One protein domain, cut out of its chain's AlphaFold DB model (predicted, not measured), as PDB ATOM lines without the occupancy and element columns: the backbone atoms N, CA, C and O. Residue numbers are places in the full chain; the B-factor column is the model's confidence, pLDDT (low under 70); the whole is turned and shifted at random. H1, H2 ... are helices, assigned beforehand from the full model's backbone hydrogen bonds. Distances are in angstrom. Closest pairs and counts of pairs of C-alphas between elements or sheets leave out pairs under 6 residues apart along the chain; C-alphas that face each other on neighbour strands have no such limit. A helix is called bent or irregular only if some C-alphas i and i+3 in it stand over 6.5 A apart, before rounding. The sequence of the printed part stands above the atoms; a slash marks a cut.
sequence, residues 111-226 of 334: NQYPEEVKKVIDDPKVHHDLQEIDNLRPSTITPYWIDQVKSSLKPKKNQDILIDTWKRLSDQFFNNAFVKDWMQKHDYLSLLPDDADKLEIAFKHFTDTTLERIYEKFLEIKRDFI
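AT A GLANCE: This is residues 111 to 226 of the 334 residues of the protein "Metallophos domain-containing protein" of Candidatus Brocadia sp (UniProt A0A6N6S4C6). Four helices, H1 to H4, run back and forth side by side as a small four-helix bundle, in which H4 also closes the ring by packing on H1. The long H4 runs on out of the bundle, H5 makes a corner at its far end, H6 folds back toward the bundle, and H7 leaves from H3 as an arm whose residues 217 to 225 stick out with Ile 226. The printed part has 116 residues with seven named helices, H1 to H7 in order, and no named strand; its class is all helix, and the helix packing is mostly aligned. It is only just compact, close to loose, with a radius of gyration of the C-alphas of 15.7 A and spans of 45 by 35 by 23 A.

IN THESE COORDINATES: H1 takes residues 112 to 118, beginning at C-alpha 112 (191.211, 168.210, 223.102). H2 is residues 124 to 135, 17.7 A long, and H3 residues 139 to 152, 20.9 A. Both are irregular: C-alphas 131 and 134 are 7.2 A apart, and C-alphas 140 and 143 are 7.5 A apart. H4, residues 156 to 175, is the longest at 28.8 A and ends at C-alpha 175 (176.843, 163.857, 226.249). H5 is residues 177 to 186 and H6 residues 195 to 204. H7, residues 209 to 225, is 24.6 A long and ends at C-alpha 225 (178.280, 144.110, 196.406).

HOW THE PARTS SIT: H1 and H2 touch as a helical hairpin, at a shallow tilt of 16 degrees, opposite ways; their closest C-alphas, Pro 114 and Leu 130, are 5.3 A apart. H2 and H3 are the next hairpin, at 10 degrees, closest at Val 126 and Val 149, 6.6 A. H3 and H4 form a third, at a shallow tilt of 34 degrees, only just short of steep; H3 touches with residues 150 to 151 alone, closest at Lys 150 and Gln 159, 5.1 A. H4 touches H1 with residues 161 to 169 alone, closest at Tyr 113 and Trp 166, 6.5 A. H4 and H5 are close but not clearly touching, about perpendicular at 72 degrees, only just more than steep, with C-alphas 174 and 180 closest at 6.3 A. H6 only just touches H5, with 3 pairs of C-alphas within 8 A, closest at Met 183 and Ala 196, 5.4 A. H6 also only just touches H4, with 3 pairs, closest at Ser 170 and Phe 203, 6.5 A. H7 touches H3 with residues 209 to 216 alone, closest at Pro 143 and Thr 209, 5.4 A. In H1, H4, H5 and H6 every O i to N i+4 pair is within hydrogen-bond range; in H2 it is 5 of 8, in H3 8 of 10, in H7 11 of 13.

THE WHOLE: The C-alphas of Asp 122 and Phe 225 are the two farthest apart, at 47.5 A. The printed part has no cut; the links are tight, but for the short one from H5 to H6. Mean pLDDT of the printed part is 84.8; residue 191 and residues 211 to 226 are under 70.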
ATOM      1  N   ASN A 111     191.184 167.818 218.894       93.12
ATOM      2  CA  ASN A 111     192.150 168.786 219.425       93.12
ATOM      3  C   ASN A 111     192.273 168.713 220.951       93.12
ATOM      4  O   ASN A 111     193.332 169.012 221.499       93.12
ATOM      5  N   GLN A 112     191.208 168.303 221.644       95.81
ATOM      6  CA  GLN A 112     191.211 168.210 223.102       95.81
ATOM      7  C   GLN A 112     192.018 167.002 223.596       95.81
ATOM      8  O   GLN A 112     192.659 167.072 224.643       95.81
ATOM      9  N   TYR A 113     192.019 165.899 222.846       96.44
ATOM     10  CA  TYR A 113     192.706 164.666 223.220       96.44
ATOM     11  C   TYR A 113     194.209 164.827 223.524       96.44
ATOM     12  O   TYR A 113     194.608 164.463 224.636       96.44
ATOM     13  N   PRO A 114     195.051 165.397 222.637       96.62
ATOM     14  CA  PRO A 114     196.465 165.616 222.941       96.62
ATOM     15  C   PRO A 114     196.668 166.517 224.167       96.62
ATOM     16  O   PRO A 114     197.552 166.248 224.980       96.62
ATOM     17  N   GLU A 115     195.838 167.549 224.342       96.44
ATOM     18  CA  GLU A 115     195.950 168.485 225.469       96.44
ATOM     19  C   GLU A 115     195.583 167.835 226.809       96.44
ATOM     20  O   GLU A 115     196.244 168.072 227.819       96.44
ATOM     21  N   GLU A 116     194.564 166.977 226.839       97.25
ATOM     22  CA  GLU A 116     194.197 166.224 228.042       97.25
ATOM     23  C   GLU A 116     195.245 165.177 228.411       97.25
ATOM     24  O   GLU A 116     195.565 165.023 229.590       97.25
ATOM     25  N   VAL A 117     195.814 164.491 227.417       96.50
ATOM     26  CA  VAL A 117     196.900 163.535 227.648       96.50
ATOM     27  C   VAL A 117     198.128 164.250 228.206       96.50
ATOM     28  O   VAL A 117     198.699 163.785 229.194       96.50
ATOM     29  N   LYS A 118     198.498 165.408 227.645       96.25
ATOM     30  CA  LYS A 118     199.663 166.199 228.068       96.25
ATOM     31  C   LYS A 118     199.615 166.628 229.538       96.25
ATOM     32  O   LYS A 118     200.655 166.747 230.176       96.25
ATOM     33  N   LYS A 119     198.420 166.816 230.110       95.94
ATOM     34  CA  LYS A 119     198.251 167.138 231.542       95.94
ATOM     35  C   LYS A 119     198.749 166.029 232.472       95.94
ATOM     36  O   LYS A 119     199.011 166.298 233.642       95.94
ATOM     37  N   VAL A 120     198.829 164.791 231.982       94.88
ATOM     38  CA  VAL A 120     199.192 163.604 232.773       94.88
ATOM     39  C   VAL A 120     200.493 162.969 232.280       94.88
ATOM     40  O   VAL A 120     201.277 162.472 233.087       94.88
ATOM     41  N   ILE A 121     200.730 162.985 230.968       93.69
ATOM     42  CA  ILE A 121     201.923 162.454 230.309       93.69
ATOM     43  C   ILE A 121     202.697 163.626 229.707       93.69
ATOM     44  O   ILE A 121     202.367 164.109 228.625       93.69
ATOM     45  N   ASP A 122     203.756 164.051 230.395       91.56
ATOM     46  CA  ASP A 122     204.679 165.083 229.911       91.56
ATOM     47  C   ASP A 122     205.737 164.473 228.975       91.56
ATOM     48  O   ASP A 122     206.917 164.356 229.305       91.56
ATOM     49  N   ASP A 123     205.281 163.992 227.817       93.31
ATOM     50  CA  ASP A 123     206.138 163.512 226.733       93.31
ATOM     51  C   ASP A 123     205.839 164.327 225.460       93.31
ATOM     52  O   ASP A 123     204.787 164.137 224.833       93.31
ATOM     53  N   PRO A 124     206.751 165.230 225.047       93.44
ATOM     54  CA  PRO A 124     206.566 166.060 223.859       93.44
ATOM     55  C   PRO A 124     206.352 165.258 222.575       93.44
ATOM     56  O   PRO A 124     205.648 165.721 221.679       93.44
ATOM     57  N   LYS A 125     206.935 164.056 222.470       94.06
ATOM     58  CA  LYS A 125     206.762 163.198 221.296       94.06
ATOM     59  C   LYS A 125     205.349 162.628 221.253       94.06
ATOM     60  O   LYS A 125     204.741 162.610 220.192       94.06
ATOM     61  N   VAL A 126     204.820 162.187 222.392       95.06
ATOM     62  CA  VAL A 126     203.444 161.675 222.487       95.06
ATOM     63  C   VAL A 126     202.449 162.788 222.193       95.06
ATOM     64  O   VAL A 126     201.521 162.577 221.420       95.06
ATOM     65  N   HIS A 127     202.664 163.983 222.752       95.88
ATOM     66  CA  HIS A 127     201.834 165.152 222.457       95.88
ATOM     67  C   HIS A 127     201.824 165.463 220.957       95.88
ATOM     68  O   HIS A 127     200.750 165.539 220.367       95.88
ATOM     69  N   HIS A 128     203.002 165.541 220.331       94.25
ATOM     70  CA  HIS A 128     203.128 165.752 218.890       94.25
ATOM     71  C   HIS A 128     202.445 164.641 218.077       94.25
ATOM     72  O   HIS A 128     201.658 164.933 217.186       94.25
ATOM     73  N   ASP A 129     202.693 163.367 218.384       94.81
ATOM     74  CA  ASP A 129     202.112 162.256 217.626       94.81
ATOM     75  C   ASP A 129     200.578 162.222 217.735       94.81
ATOM     76  O   ASP A 129     199.897 161.872 216.775       94.81
ATOM     77  N   LEU A 130     200.002 162.620 218.873       95.62
ATOM     78  CA  LEU A 130     198.551 162.746 219.016       95.62
ATOM     79  C   LEU A 130     197.979 163.946 218.244       95.62
ATOM     80  O   LEU A 130     196.862 163.857 217.744       95.62
ATOM     81  N   GLN A 131     198.731 165.041 218.088       94.56
ATOM     82  CA  GLN A 131     198.321 166.168 217.235       94.56
ATOM     83  C   GLN A 131     198.257 165.787 215.746       94.56
ATOM     84  O   GLN A 131     197.531 166.412 214.977       94.56
ATOM     85  N   GLU A 132     198.960 164.728 215.339       93.06
ATOM     86  CA  GLU A 132     198.990 164.267 213.950       93.06
ATOM     87  C   GLU A 132     197.770 163.456 213.502       93.06
ATOM     88  O   GLU A 132     197.673 163.113 212.323       93.06
ATOM     89  N   ILE A 133     196.827 163.161 214.399       91.56
ATOM     90  CA  ILE A 133     195.631 162.363 214.088       91.56
ATOM     91  C   ILE A 133     194.875 162.917 212.870       91.56
ATOM     92  O   ILE A 133     194.504 162.155 211.978       91.56
ATOM     93  N   ASP A 134     194.706 164.239 212.774       87.94
ATOM     94  CA  ASP A 134     194.002 164.871 211.649       87.94
ATOM     95  C   ASP A 134     194.770 164.770 210.313       87.94
ATOM     96  O   ASP A 134     194.192 164.923 209.233       87.94
ATOM     97  N   ASN A 135     196.071 164.461 210.347       89.56
ATOM     98  CA  ASN A 135     196.903 164.275 209.155       89.56
ATOM     99  C   ASN A 135     196.871 162.833 208.617       89.56
ATOM    100  O   ASN A 135     197.406 162.591 207.536       89.56
ATOM    101  N   LEU A 136     196.254 161.875 209.315       87.12
ATOM    102  CA  LEU A 136     196.240 160.462 208.918       87.12
ATOM    103  C   LEU A 136     195.367 160.214 207.682       87.12
ATOM    104  O   LEU A 136     194.201 160.610 207.639       87.12
ATOM    105  N   ARG A 137     195.918 159.554 206.660       85.25
ATOM    106  CA  ARG A 137     195.214 159.248 205.406       85.25
ATOM    107  C   ARG A 137     195.412 157.778 205.001       85.25
ATOM    108  O   ARG A 137     196.562 157.352 204.884       85.25
ATOM    109  N   PRO A 138     194.329 157.012 204.751       81.50
ATOM    110  CA  PRO A 138     192.926 157.372 205.012       81.50
ATOM    111  C   PRO A 138     192.660 157.541 206.519       81.50
ATOM    112  O   PRO A 138     193.409 157.028 207.336       81.50
ATOM    113  N   SER A 139     191.599 158.235 206.928       78.38
ATOM    114  CA  SER A 139     191.303 158.431 208.364       78.38
ATOM    115  C   SER A 139     191.048 157.119 209.127       78.38
ATOM    116  O   SER A 139     191.257 157.059 210.339       78.38
ATOM    117  N   THR A 140     190.687 156.046 208.420       78.00
ATOM    118  CA  THR A 140     190.505 154.678 208.945       78.00
ATOM    119  C   THR A 140     191.805 153.990 209.375       78.00
ATOM    120  O   THR A 140     191.810 152.803 209.647       78.00
ATOM    121  N   ILE A 141     192.949 154.676 209.386       82.81
ATOM    122  CA  ILE A 141     194.188 154.131 209.975       82.81
ATOM    123  C   ILE A 141     194.447 154.637 211.396       82.81
ATOM    124  O   ILE A 141     195.486 154.335 211.991       82.81
ATOM    125  N   THR A 142     193.519 155.414 211.950       87.25
ATOM    126  CA  THR A 142     193.712 156.095 213.230       87.25
ATOM    127  C   THR A 142     193.923 155.147 214.414       87.25
ATOM    128  O   THR A 142     194.915 155.326 215.123       87.25
ATOM    129  N   PRO A 143     193.119 154.091 214.619       87.25
ATOM    130  CA  PRO A 143     193.374 153.103 215.666       87.25
ATOM    131  C   PRO A 143     194.765 152.464 215.605       87.25
ATOM    132  O   PRO A 143     195.392 152.266 216.648       87.25
ATOM    133  N   TYR A 144     195.305 152.196 214.413       87.00
ATOM    134  CA  TYR A 144     196.673 151.679 214.270       87.00
ATOM    135  C   TYR A 144     197.739 152.713 214.645       87.00
ATOM    136  O   TYR A 144     198.755 152.362 215.248       87.00
ATOM    137  N   TRP A 145     197.515 153.988 214.320       90.62
ATOM    138  CA  TRP A 145     198.385 155.076 214.761       90.62
ATOM    139  C   TRP A 145     198.384 155.199 216.286       90.62
ATOM    140  O   TRP A 145     199.448 155.229 216.908       90.62
ATOM    141  N   ILE A 146     197.204 155.164 216.911       91.19
ATOM    142  CA  ILE A 146     197.075 155.169 218.372       91.19
ATOM    143  C   ILE A 146     197.770 153.956 218.994       91.19
ATOM    144  O   ILE A 146     198.457 154.104 220.004       91.19
ATOM    145  N   ASP A 147     197.656 152.768 218.397       88.88
ATOM    146  CA  ASP A 147     198.362 151.574 218.865       88.88
ATOM    147  C   ASP A 147     199.892 151.732 218.796       88.88
ATOM    148  O   ASP A 147     200.597 151.314 219.721       88.88
ATOM    149  N   GLN A 148     200.414 152.414 217.768       90.12
ATOM    150  CA  GLN A 148     201.834 152.762 217.674       90.12
ATOM    151  C   GLN A 148     202.262 153.748 218.771       90.12
ATOM    152  O   GLN A 148     203.274 153.511 219.439       90.12
ATOM    153  N   VAL A 149     201.497 154.822 219.000       92.94
ATOM    154  CA  VAL A 149     201.777 155.795 220.074       92.94
ATOM    155  C   VAL A 149     201.745 155.099 221.433       92.94
ATOM    156  O   VAL A 149     202.692 155.199 222.215       92.94
ATOM    157  N   LYS A 150     200.715 154.290 221.683       91.38
ATOM    158  CA  LYS A 150     200.568 153.465 222.885       91.38
ATOM    159  C   LYS A 150     201.760 152.530 223.088       91.38
ATOM    160  O   LYS A 150     202.304 152.457 224.185       91.38
ATOM    161  N   SER A 151     202.214 151.849 222.040       88.56
ATOM    162  CA  SER A 151     203.350 150.922 222.118       88.56
ATOM    163  C   SER A 151     204.677 151.617 222.437       88.56
ATOM    164  O   SER A 151     205.586 150.983 222.978       88.56
ATOM    165  N   SER A 152     204.791 152.917 222.145       89.19
ATOM    166  CA  SER A 152     205.965 153.722 222.500       89.19
ATOM    167  C   SER A 152     206.015 154.110 223.985       89.19
ATOM    168  O   SER A 152     207.094 154.372 224.517       89.19
ATOM    169  N   LEU A 153     204.874 154.071 224.682       89.75
ATOM    170  CA  LEU A 153     204.756 154.460 226.084       89.75
ATOM    171  C   LEU A 153     205.115 153.322 227.043       89.75
ATOM    172  O   LEU A 153     204.608 152.199 226.955       89.75
ATOM    173  N   LYS A 154     205.935 153.654 228.044       85.62
ATOM    174  CA  LYS A 154     206.187 152.835 229.236       85.62
ATOM    175  C   LYS A 154     206.094 153.722 230.483       85.62
ATOM    176  O   LYS A 154     206.520 154.871 230.414       85.62
ATOM    177  N   PRO A 155     205.598 153.212 231.626       89.25
ATOM    178  CA  PRO A 155     205.049 151.868 231.862       89.25
ATOM    179  C   PRO A 155     203.629 151.687 231.288       89.25
ATOM    180  O   PRO A 155     203.024 152.646 230.820       89.25
ATOM    181  N   LYS A 156     203.066 150.469 231.379       89.75
ATOM    182  CA  LYS A 156     201.704 150.135 230.901       89.75
ATOM    183  C   LYS A 156     200.624 151.116 231.385       89.75
ATOM    184  O   LYS A 156     199.737 151.456 230.621       89.75
ATOM    185  N   LYS A 157     200.757 151.655 232.599       91.88
ATOM    186  CA  LYS A 157     199.855 152.686 233.133       91.88
ATOM    187  C   LYS A 157     199.690 153.895 232.193       91.88
ATOM    188  O   LYS A 157     198.598 154.433 232.089       91.88
ATOM    189  N   ASN A 158     200.747 154.302 231.485       92.00
ATOM    190  CA  ASN A 158     200.686 155.409 230.525       92.00
ATOM    191  C   ASN A 158     199.902 155.032 229.259       92.00
ATOM    192  O   ASN A 158     199.271 155.886 228.649       92.00
ATOM    193  N   GLN A 159     199.900 153.750 228.889       93.06
ATOM    194  CA  GLN A 159     199.076 153.229 227.797       93.06
ATOM    195  C   GLN A 159     197.592 153.272 228.164       93.06
ATOM    196  O   GLN A 159     196.775 153.705 227.355       93.06
ATOM    197  N   ASP A 160     197.263 152.868 229.393       93.31
ATOM    198  CA  ASP A 160     195.892 152.896 229.906       93.31
ATOM    199  C   ASP A 160     195.364 154.345 229.969       93.31
ATOM    200  O   ASP A 160     194.236 154.604 229.559       93.31
ATOM    201  N   ILE A 161     196.214 155.317 230.342       94.50
ATOM    202  CA  ILE A 161     195.870 156.754 230.341       94.50
ATOM    203  C   ILE A 161     195.409 157.248 228.961       94.50
ATOM    204  O   ILE A 161     194.448 158.017 228.903       94.50
ATOM    205  N   LEU A 162     196.045 156.826 227.860       93.88
ATOM    206  CA  LEU A 162     195.607 157.210 226.508       93.88
ATOM    207  C   LEU A 162     194.171 156.742 226.237       93.88
ATOM    208  O   LEU A 162     193.313 157.530 225.839       93.88
ATOM    209  N   ILE A 163     193.909 155.462 226.506       93.19
ATOM    210  CA  ILE A 163     192.613 154.825 226.252       93.19
ATOM    211  C   ILE A 163     191.527 155.452 227.130       93.19
ATOM    212  O   ILE A 163     190.450 155.789 226.638       93.19
ATOM    213  N   ASP A 164     191.805 155.633 228.419       95.19
ATOM    214  CA  ASP A 164     190.841 156.173 229.375       95.19
ATOM    215  C   ASP A 164     190.537 157.651 229.102       95.19
ATOM    216  O   ASP A 164     189.387 158.080 229.212       95.19
ATOM    217  N   THR A 165     191.543 158.427 228.685       96.25
ATOM    218  CA  THR A 165     191.350 159.828 228.282       96.25
ATOM    219  C   THR A 165     190.455 159.918 227.053       96.25
ATOM    220  O   THR A 165     189.512 160.709 227.053       96.25
ATOM    221  N   TRP A 166     190.700 159.079 226.041       95.69
ATOM    222  CA  TRP A 166     189.859 159.031 224.850       95.69
ATOM    223  C   TRP A 166     188.413 158.643 225.178       95.69
ATOM    224  O   TRP A 166     187.488 159.347 224.784       95.69
ATOM    225  N   LYS A 167     188.205 157.564 225.947       94.81
ATOM    226  CA  LYS A 167     186.862 157.117 226.360       94.81
ATOM    227  C   LYS A 167     186.099 158.221 227.076       94.81
ATOM    228  O   LYS A 167     184.973 158.522 226.705       94.81
ATOM    229  N   ARG A 168     186.740 158.877 228.048       96.25
ATOM    230  CA  ARG A 168     186.136 159.991 228.781       96.25
ATOM    231  C   ARG A 168     185.752 161.146 227.856       96.25
ATOM    232  O   ARG A 168     184.668 161.698 228.019       96.25
ATOM    233  N   LEU A 169     186.625 161.540 226.928       96.38
ATOM    234  CA  LEU A 169     186.331 162.622 225.985       96.38
ATOM    235  C   LEU A 169     185.213 162.244 225.012       96.38
ATOM    236  O   LEU A 169     184.329 163.058 224.770       96.38
ATOM    237  N   SER A 170     185.212 161.008 224.517       94.94
ATOM    238  CA  SER A 170     184.147 160.458 223.675       94.94
ATOM    239  C   SER A 170     182.800 160.479 224.412       94.94
ATOM    240  O   SER A 170     181.823 161.032 223.911       94.94
ATOM    241  N   ASP A 171     182.762 160.018 225.667       95.38
ATOM    242  CA  ASP A 171     181.560 160.070 226.505       95.38
ATOM    243  C   ASP A 171     181.089 161.513 226.749       95.38
ATOM    244  O   ASP A 171     179.890 161.790 226.723       95.38
ATOM    245  N   GLN A 172     182.010 162.452 226.985       95.81
ATOM    246  CA  GLN A 172     181.687 163.875 227.142       95.81
ATOM    247  C   GLN A 172     181.148 164.487 225.844       95.81
ATOM    248  O   GLN A 172     180.183 165.250 225.889       95.81
ATOM    249  N   PHE A 173     181.732 164.123 224.701       95.81
ATOM    250  CA  PHE A 173     181.310 164.556 223.373       95.81
ATOM    251  C   PHE A 173     179.874 164.110 223.080       95.81
ATOM    252  O   PHE A 173     179.017 164.958 222.847       95.81
ATOM    253  N   PHE A 174     179.564 162.816 223.208       95.19
ATOM    254  CA  PHE A 174     178.200 162.309 222.997       95.19
ATOM    255  C   PHE A 174     177.207 162.779 224.069       95.19
ATOM    256  O   PHE A 174     175.995 162.762 223.849       95.19
ATOM    257  N   ASN A 175     177.690 163.241 225.229       95.62
ATOM    258  CA  ASN A 175     176.843 163.857 226.249       95.62
ATOM    259  C   ASN A 175     176.557 165.348 226.044       95.62
ATOM    260  O   ASN A 175     175.670 165.881 226.720       95.62
ATOM    261  N   ASN A 176     177.247 166.010 225.116       95.75
ATOM    262  CA  ASN A 176     177.041 167.418 224.806       95.75
ATOM    263  C   ASN A 176     175.646 167.653 224.192       95.75
ATOM    264  O   ASN A 176     175.216 166.913 223.311       95.75
ATOM    265  N   ALA A 177     174.940 168.695 224.643       94.62
ATOM    266  CA  ALA A 177     173.571 168.981 224.201       94.62
ATOM    267  C   ALA A 177     173.460 169.223 222.686       94.62
ATOM    268  O   ALA A 177     172.528 168.724 222.062       94.62
ATOM    269  N   PHE A 178     174.426 169.933 222.097       93.38
ATOM    270  CA  PHE A 178     174.477 170.176 220.655       93.38
ATOM    271  C   PHE A 178     174.717 168.876 219.875       93.38
ATOM    272  O   PHE A 178     174.035 168.612 218.889       93.38
ATOM    273  N   VAL A 179     175.625 168.018 220.353       93.44
ATOM    274  CA  VAL A 179     175.898 166.720 219.713       93.44
ATOM    275  C   VAL A 179     174.684 165.799 219.815       93.44
ATOM    276  O   VAL A 179     174.314 165.181 218.824       93.44
ATOM    277  N   LYS A 180     174.009 165.742 220.971       93.88
ATOM    278  CA  LYS A 180     172.776 164.954 221.141       93.88
ATOM    279  C   LYS A 180     171.667 165.382 220.193       93.88
ATOM    280  O   LYS A 180     171.014 164.517 219.622       93.88
ATOM    281  N   ASP A 181     171.459 166.686 220.037       92.62
ATOM    282  CA  ASP A 181     170.472 167.218 219.096       92.62
ATOM    283  C   ASP A 181     170.802 166.802 217.654       92.62
ATOM    284  O   ASP A 181     169.929 166.321 216.933       92.62
ATOM    285  N   TRP A 182     172.076 166.891 217.251       92.75
ATOM    286  CA  TRP A 182     172.501 166.427 215.930       92.75
ATOM    287  C   TRP A 182     172.290 164.919 215.744       92.75
ATOM    288  O   TRP A 182     171.728 164.519 214.724       92.75
ATOM    289  N   MET A 183     172.674 164.101 216.734       91.44
ATOM    290  CA  MET A 183     172.484 162.645 216.717       91.44
ATOM    291  C   MET A 183     171.003 162.293 216.547       91.44
ATOM    292  O   MET A 183     170.662 161.542 215.650       91.44
ATOM    293  N   GLN A 184     170.103 162.909 217.320       90.94
ATOM    294  CA  GLN A 184     168.658 162.656 217.227       90.94
ATOM    295  C   GLN A 184     168.057 163.004 215.858       90.94
ATOM    296  O   GLN A 184     167.078 162.391 215.444       90.94
ATOM    297  N   LYS A 185     168.616 163.997 215.157       89.00
ATOM    298  CA  LYS A 185     168.164 164.400 213.814       89.00
ATOM    299  C   LYS A 185     168.660 163.475 212.700       89.00
ATOM    300  O   LYS A 185     168.079 163.495 211.614       89.00
ATOM    301  N   HIS A 186     169.730 162.723 212.959       85.50
ATOM    302  CA  HIS A 186     170.433 161.893 211.977       85.50
ATOM    303  C   HIS A 186     170.414 160.390 212.308       85.50
ATOM    304  O   HIS A 186     170.934 159.612 211.514       85.50
ATOM    305  N   ASP A 187     169.806 160.015 213.437       85.19
ATOM    306  CA  ASP A 187     169.485 158.649 213.852       85.19
ATOM    307  C   ASP A 187     168.106 158.267 213.286       85.19
ATOM    308  O   ASP A 187     167.058 158.777 213.703       85.19
ATOM    309  N   TYR A 188     168.110 157.421 212.260       80.81
ATOM    310  CA  TYR A 188     166.922 156.966 211.556       80.81
ATOM    311  C   TYR A 188     166.741 155.470 211.769       80.81
ATOM    312  O   TYR A 188     167.678 154.685 211.655       80.81
ATOM    313  N   LEU A 189     165.490 155.035 211.941       73.38
ATOM    314  CA  LEU A 189     165.175 153.610 212.000       73.38
ATOM    315  C   LEU A 189     165.545 152.927 210.668       73.38
ATOM    316  O   LEU A 189     164.782 152.955 209.701       73.38
ATOM    317  N   SER A 190     166.723 152.309 210.629       71.62
ATOM    318  CA  SER A 190     167.331 151.723 209.439       71.62
ATOM    319  C   SER A 190     167.892 150.334 209.744       71.62
ATOM    320  O   SER A 190     168.312 150.025 210.855       71.62
ATOM    321  N   LEU A 191     167.898 149.463 208.731       67.12
ATOM    322  CA  LEU A 191     168.537 148.141 208.802       67.12
ATOM    323  C   LEU A 191     170.069 148.219 208.682       67.12
ATOM    324  O   LEU A 191     170.760 147.236 208.940       67.12
ATOM    325  N   LEU A 192     170.596 149.363 208.239       72.50
ATOM    326  CA  LEU A 192     172.022 149.633 208.082       72.50
ATOM    327  C   LEU A 192     172.418 150.840 208.937       72.50
ATOM    328  O   LEU A 192     171.610 151.768 209.000       72.50
ATOM    329  N   PRO A 193     173.657 150.876 209.475       73.12
ATOM    330  CA  PRO A 193     174.150 152.022 210.230       73.12
ATOM    331  C   PRO A 193     173.979 153.318 209.444       73.12
ATOM    332  O   PRO A 193     174.466 153.424 208.304       73.12
ATOM    333  N   ASP A 194     173.287 154.281 210.038       82.69
ATOM    334  CA  ASP A 194     173.185 155.630 209.498       82.69
ATOM    335  C   ASP A 194     174.435 156.460 209.832       82.69
ATOM    336  O   ASP A 194     175.488 155.931 210.201       82.69
ATOM    337  N   ASP A 195     174.380 157.765 209.582       82.62
ATOM    338  CA  ASP A 195     175.529 158.639 209.795       82.62
ATOM    339  C   ASP A 195     175.769 158.923 211.297       82.62
ATOM    340  O   ASP A 195     176.918 159.113 211.696       82.62
ATOM    341  N   ALA A 196     174.741 158.850 212.152       85.12
ATOM    342  CA  ALA A 196     174.886 158.936 213.605       85.12
ATOM    343  C   ALA A 196     175.512 157.653 214.184       85.12
ATOM    344  O   ALA A 196     176.500 157.727 214.922       85.12
ATOM    345  N   ASP A 197     175.038 156.476 213.766       82.50
ATOM    346  CA  ASP A 197     175.597 155.179 214.166       82.50
ATOM    347  C   ASP A 197     177.074 155.051 213.782       82.50
ATOM    348  O   ASP A 197     177.916 154.638 214.584       82.50
ATOM    349  N   LYS A 198     177.422 155.413 212.538       82.50
ATOM    350  CA  LYS A 198     178.814 155.368 212.058       82.50
ATOM    351  C   LYS A 198     179.720 156.252 212.902       82.50
ATOM    352  O   LYS A 198     180.839 155.838 213.208       82.50
ATOM    353  N   LEU A 199     179.250 157.445 213.261       84.62
ATOM    354  CA  LEU A 199     179.989 158.383 214.097       84.62
ATOM    355  C   LEU A 199     180.258 157.792 215.482       84.62
ATOM    356  O   LEU A 199     181.391 157.820 215.971       84.62
ATOM    357  N   GLU A 200     179.222 157.222 216.097       86.56
ATOM    358  CA  GLU A 200     179.313 156.605 217.414       86.56
ATOM    359  C   GLU A 200     180.253 155.394 217.412       86.56
ATOM    360  O   GLU A 200     181.158 155.315 218.246       86.56
ATOM    361  N   ILE A 201     180.103 154.490 216.442       82.88
ATOM    362  CA  ILE A 201     180.965 153.314 216.273       82.88
ATOM    363  C   ILE A 201     182.421 153.747 216.075       82.88
ATOM    364  O   ILE A 201     183.307 153.245 216.773       82.88
ATOM    365  N   ALA A 202     182.679 154.696 215.169       81.38
ATOM    366  CA  ALA A 202     184.029 155.162 214.866       81.38
ATOM    367  C   ALA A 202     184.736 155.700 216.118       81.38
ATOM    368  O   ALA A 202     185.867 155.310 216.412       81.38
ATOM    369  N   PHE A 203     184.066 156.544 216.907       85.50
ATOM    370  CA  PHE A 203     184.694 157.154 218.077       85.50
ATOM    371  C   PHE A 203     184.670 156.286 219.334       85.50
ATOM    372  O   PHE A 203     185.566 156.421 220.168       85.50
ATOM    373  N   LYS A 204     183.736 155.345 219.488       83.31
ATOM    374  CA  LYS A 204     183.812 154.351 220.575       83.31
ATOM    375  C   LYS A 204     184.925 153.327 220.355       83.31
ATOM    376  O   LYS A 204     185.485 152.824 221.331       83.31
ATOM    377  N   HIS A 205     185.289 153.058 219.100       81.06
ATOM    378  CA  HIS A 205     186.309 152.067 218.733       81.06
ATOM    379  C   HIS A 205     187.618 152.664 218.209       81.06
ATOM    380  O   HIS A 205     188.507 151.932 217.789       81.06
ATOM    381  N   PHE A 206     187.790 153.977 218.338       81.56
ATOM    382  CA  PHE A 206     188.964 154.735 217.900       81.56
ATOM    383  C   PHE A 206     190.317 154.213 218.418       81.56
ATOM    384  O   PHE A 206     191.359 154.478 217.829       81.56
ATOM    385  N   THR A 207     190.330 153.490 219.541       80.50
ATOM    386  CA  THR A 207     191.551 152.915 220.132       80.50
ATOM    387  C   THR A 207     191.653 151.395 219.964       80.50
ATOM    388  O   THR A 207     192.558 150.785 220.537       80.50
ATOM    389  N   ASP A 208     190.712 150.760 219.255       81.81
ATOM    390  CA  ASP A 208     190.622 149.305 219.089       81.81
ATOM    391  C   ASP A 208     190.893 148.878 217.639       81.81
ATOM    392  O   ASP A 208     190.053 148.998 216.748       81.81
ATOM    393  N   THR A 209     192.067 148.289 217.421       74.56
ATOM    394  CA  THR A 209     192.505 147.785 216.112       74.56
ATOM    395  C   THR A 209     191.799 146.494 215.680       74.56
ATOM    396  O   THR A 209     191.892 146.093 214.519       74.56
ATOM    397  N   THR A 210     191.099 145.803 216.583       71.19
ATOM    398  CA  THR A 210     190.422 144.533 216.276       71.19
ATOM    399  C   THR A 210     189.120 144.775 215.526       71.19
ATOM    400  O   THR A 210     188.844 144.098 214.535       71.19
ATOM    401  N   LEU A 211     188.334 145.747 215.988       61.59
ATOM    402  CA  LEU A 211     187.040 146.085 215.399       61.59
ATOM    403  C   LEU A 211     187.189 146.831 214.080       61.59
ATOM    404  O   LEU A 211     186.434 146.550 213.151       61.59
ATOM    405  N   GLU A 212     188.207 147.678 213.943       63.94
ATOM    406  CA  GLU A 212     188.480 148.349 212.673       63.94
ATOM    407  C   GLU A 212     188.816 147.351 211.562       63.94
ATOM    408  O   GLU A 212     188.215 147.408 210.501       63.94
ATOM    409  N   ARG A 213     189.639 146.325 211.819       66.19
ATOM    410  CA  ARG A 213     189.914 145.260 210.827       66.19
ATOM    411  C   ARG A 213     188.666 144.517 210.363       66.19
ATOM    412  O   ARG A 213     188.643 143.973 209.259       66.19
ATOM    413  N   ILE A 214     187.671 144.398 211.238       61.81
ATOM    414  CA  ILE A 214     186.395 143.750 210.928       61.81
ATOM    415  C   ILE A 214     185.514 144.714 210.130       61.81
ATOM    416  O   ILE A 214     184.909 144.301 209.144       61.81
ATOM    417  N   TYR A 215     185.488 145.989 210.515       63.53
ATOM    418  CA  TYR A 215     184.727 147.036 209.846       63.53
ATOM    419  C   TYR A 215     185.281 147.377 208.455       63.53
ATOM    420  O   TYR A 215     184.513 147.446 207.505       63.53
ATOM    421  N   GLU A 216     186.601 147.487 208.295       64.75
ATOM    422  CA  GLU A 216     187.285 147.654 207.006       64.75
ATOM    423  C   GLU A 216     186.922 146.512 206.055       64.75
ATOM    424  O   GLU A 216     186.452 146.757 204.950       64.75
ATOM    425  N   LYS A 217     187.020 145.259 206.518       61.22
ATOM    426  CA  LYS A 217     186.589 144.093 205.733       61.22
ATOM    427  C   LYS A 217     185.104 144.128 205.393       61.22
ATOM    428  O   LYS A 217     184.717 143.725 204.302       61.22
ATOM    429  N   PHE A 218     184.261 144.573 206.321       58.91
ATOM    430  CA  PHE A 218     182.831 144.717 206.075       58.91
ATOM    431  C   PHE A 218     182.545 145.786 205.010       58.91
ATOM    432  O   PHE A 218     181.729 145.553 204.122       58.91
ATOM    433  N   LEU A 219     183.239 146.926 205.054       58.59
ATOM    434  CA  LEU A 219     183.133 147.995 204.062       58.59
ATOM    435  C   LEU A 219     183.689 147.584 202.693       58.59
ATOM    436  O   LEU A 219     183.077 147.918 201.682       58.59
ATOM    437  N   GLU A 220     184.798 146.842 202.646       59.34
ATOM    438  CA  GLU A 220     185.344 146.251 201.414       59.34
ATOM    439  C   GLU A 220     184.318 145.322 200.758       59.34
ATOM    440  O   GLU A 220     183.953 145.522 199.602       59.34
ATOM    441  N   ILE A 221     183.758 144.383 201.528       55.22
ATOM    442  CA  ILE A 221     182.687 143.496 201.059       55.22
ATOM    443  C   ILE A 221     181.492 144.330 200.575       55.22
ATOM    444  O   ILE A 221     180.956 144.088 199.499       55.22
ATOM    445  N   LYS A 222     181.075 145.352 201.325       53.44
ATOM    446  CA  LYS A 222     179.934 146.188 200.939       53.44
ATOM    447  C   LYS A 222     180.181 146.954 199.631       53.44
ATOM    448  O   LYS A 222     179.260 147.011 198.821       53.44
ATOM    449  N   ARG A 223     181.388 147.490 199.397       55.12
ATOM    450  CA  ARG A 223     181.770 148.158 198.131       55.12
ATOM    451  C   ARG A 223     181.711 147.211 196.933       55.12
ATOM    452  O   ARG A 223     181.315 147.639 195.854       55.12
ATOM    453  N   ASP A 224     182.066 145.942 197.123       49.41
ATOM    454  CA  ASP A 224     182.048 144.941 196.051       49.41
ATOM    455  C   ASP A 224     180.621 144.489 195.677       49.41
ATOM    456  O   ASP A 224     180.369 144.108 194.533       49.41
ATOM    457  N   PHE A 225     179.668 144.552 196.617       37.66
ATOM    458  CA  PHE A 225     178.280 144.110 196.406       37.66
ATOM    459  C   PHE A 225     177.277 145.244 196.147       37.66
ATOM    460  O   PHE A 225     176.247 145.021 195.509       37.66
ATOM    461  N   ILE A 226     177.553 146.458 196.624       47.72
ATOM    462  CA  ILE A 226     176.721 147.649 196.447       47.72
ATOM    463  C   ILE A 226     177.610 148.693 195.779       47.72
ATOM    464  O   ILE A 226     178.584 149.139 196.380       47.72
TER     465      ILE A 226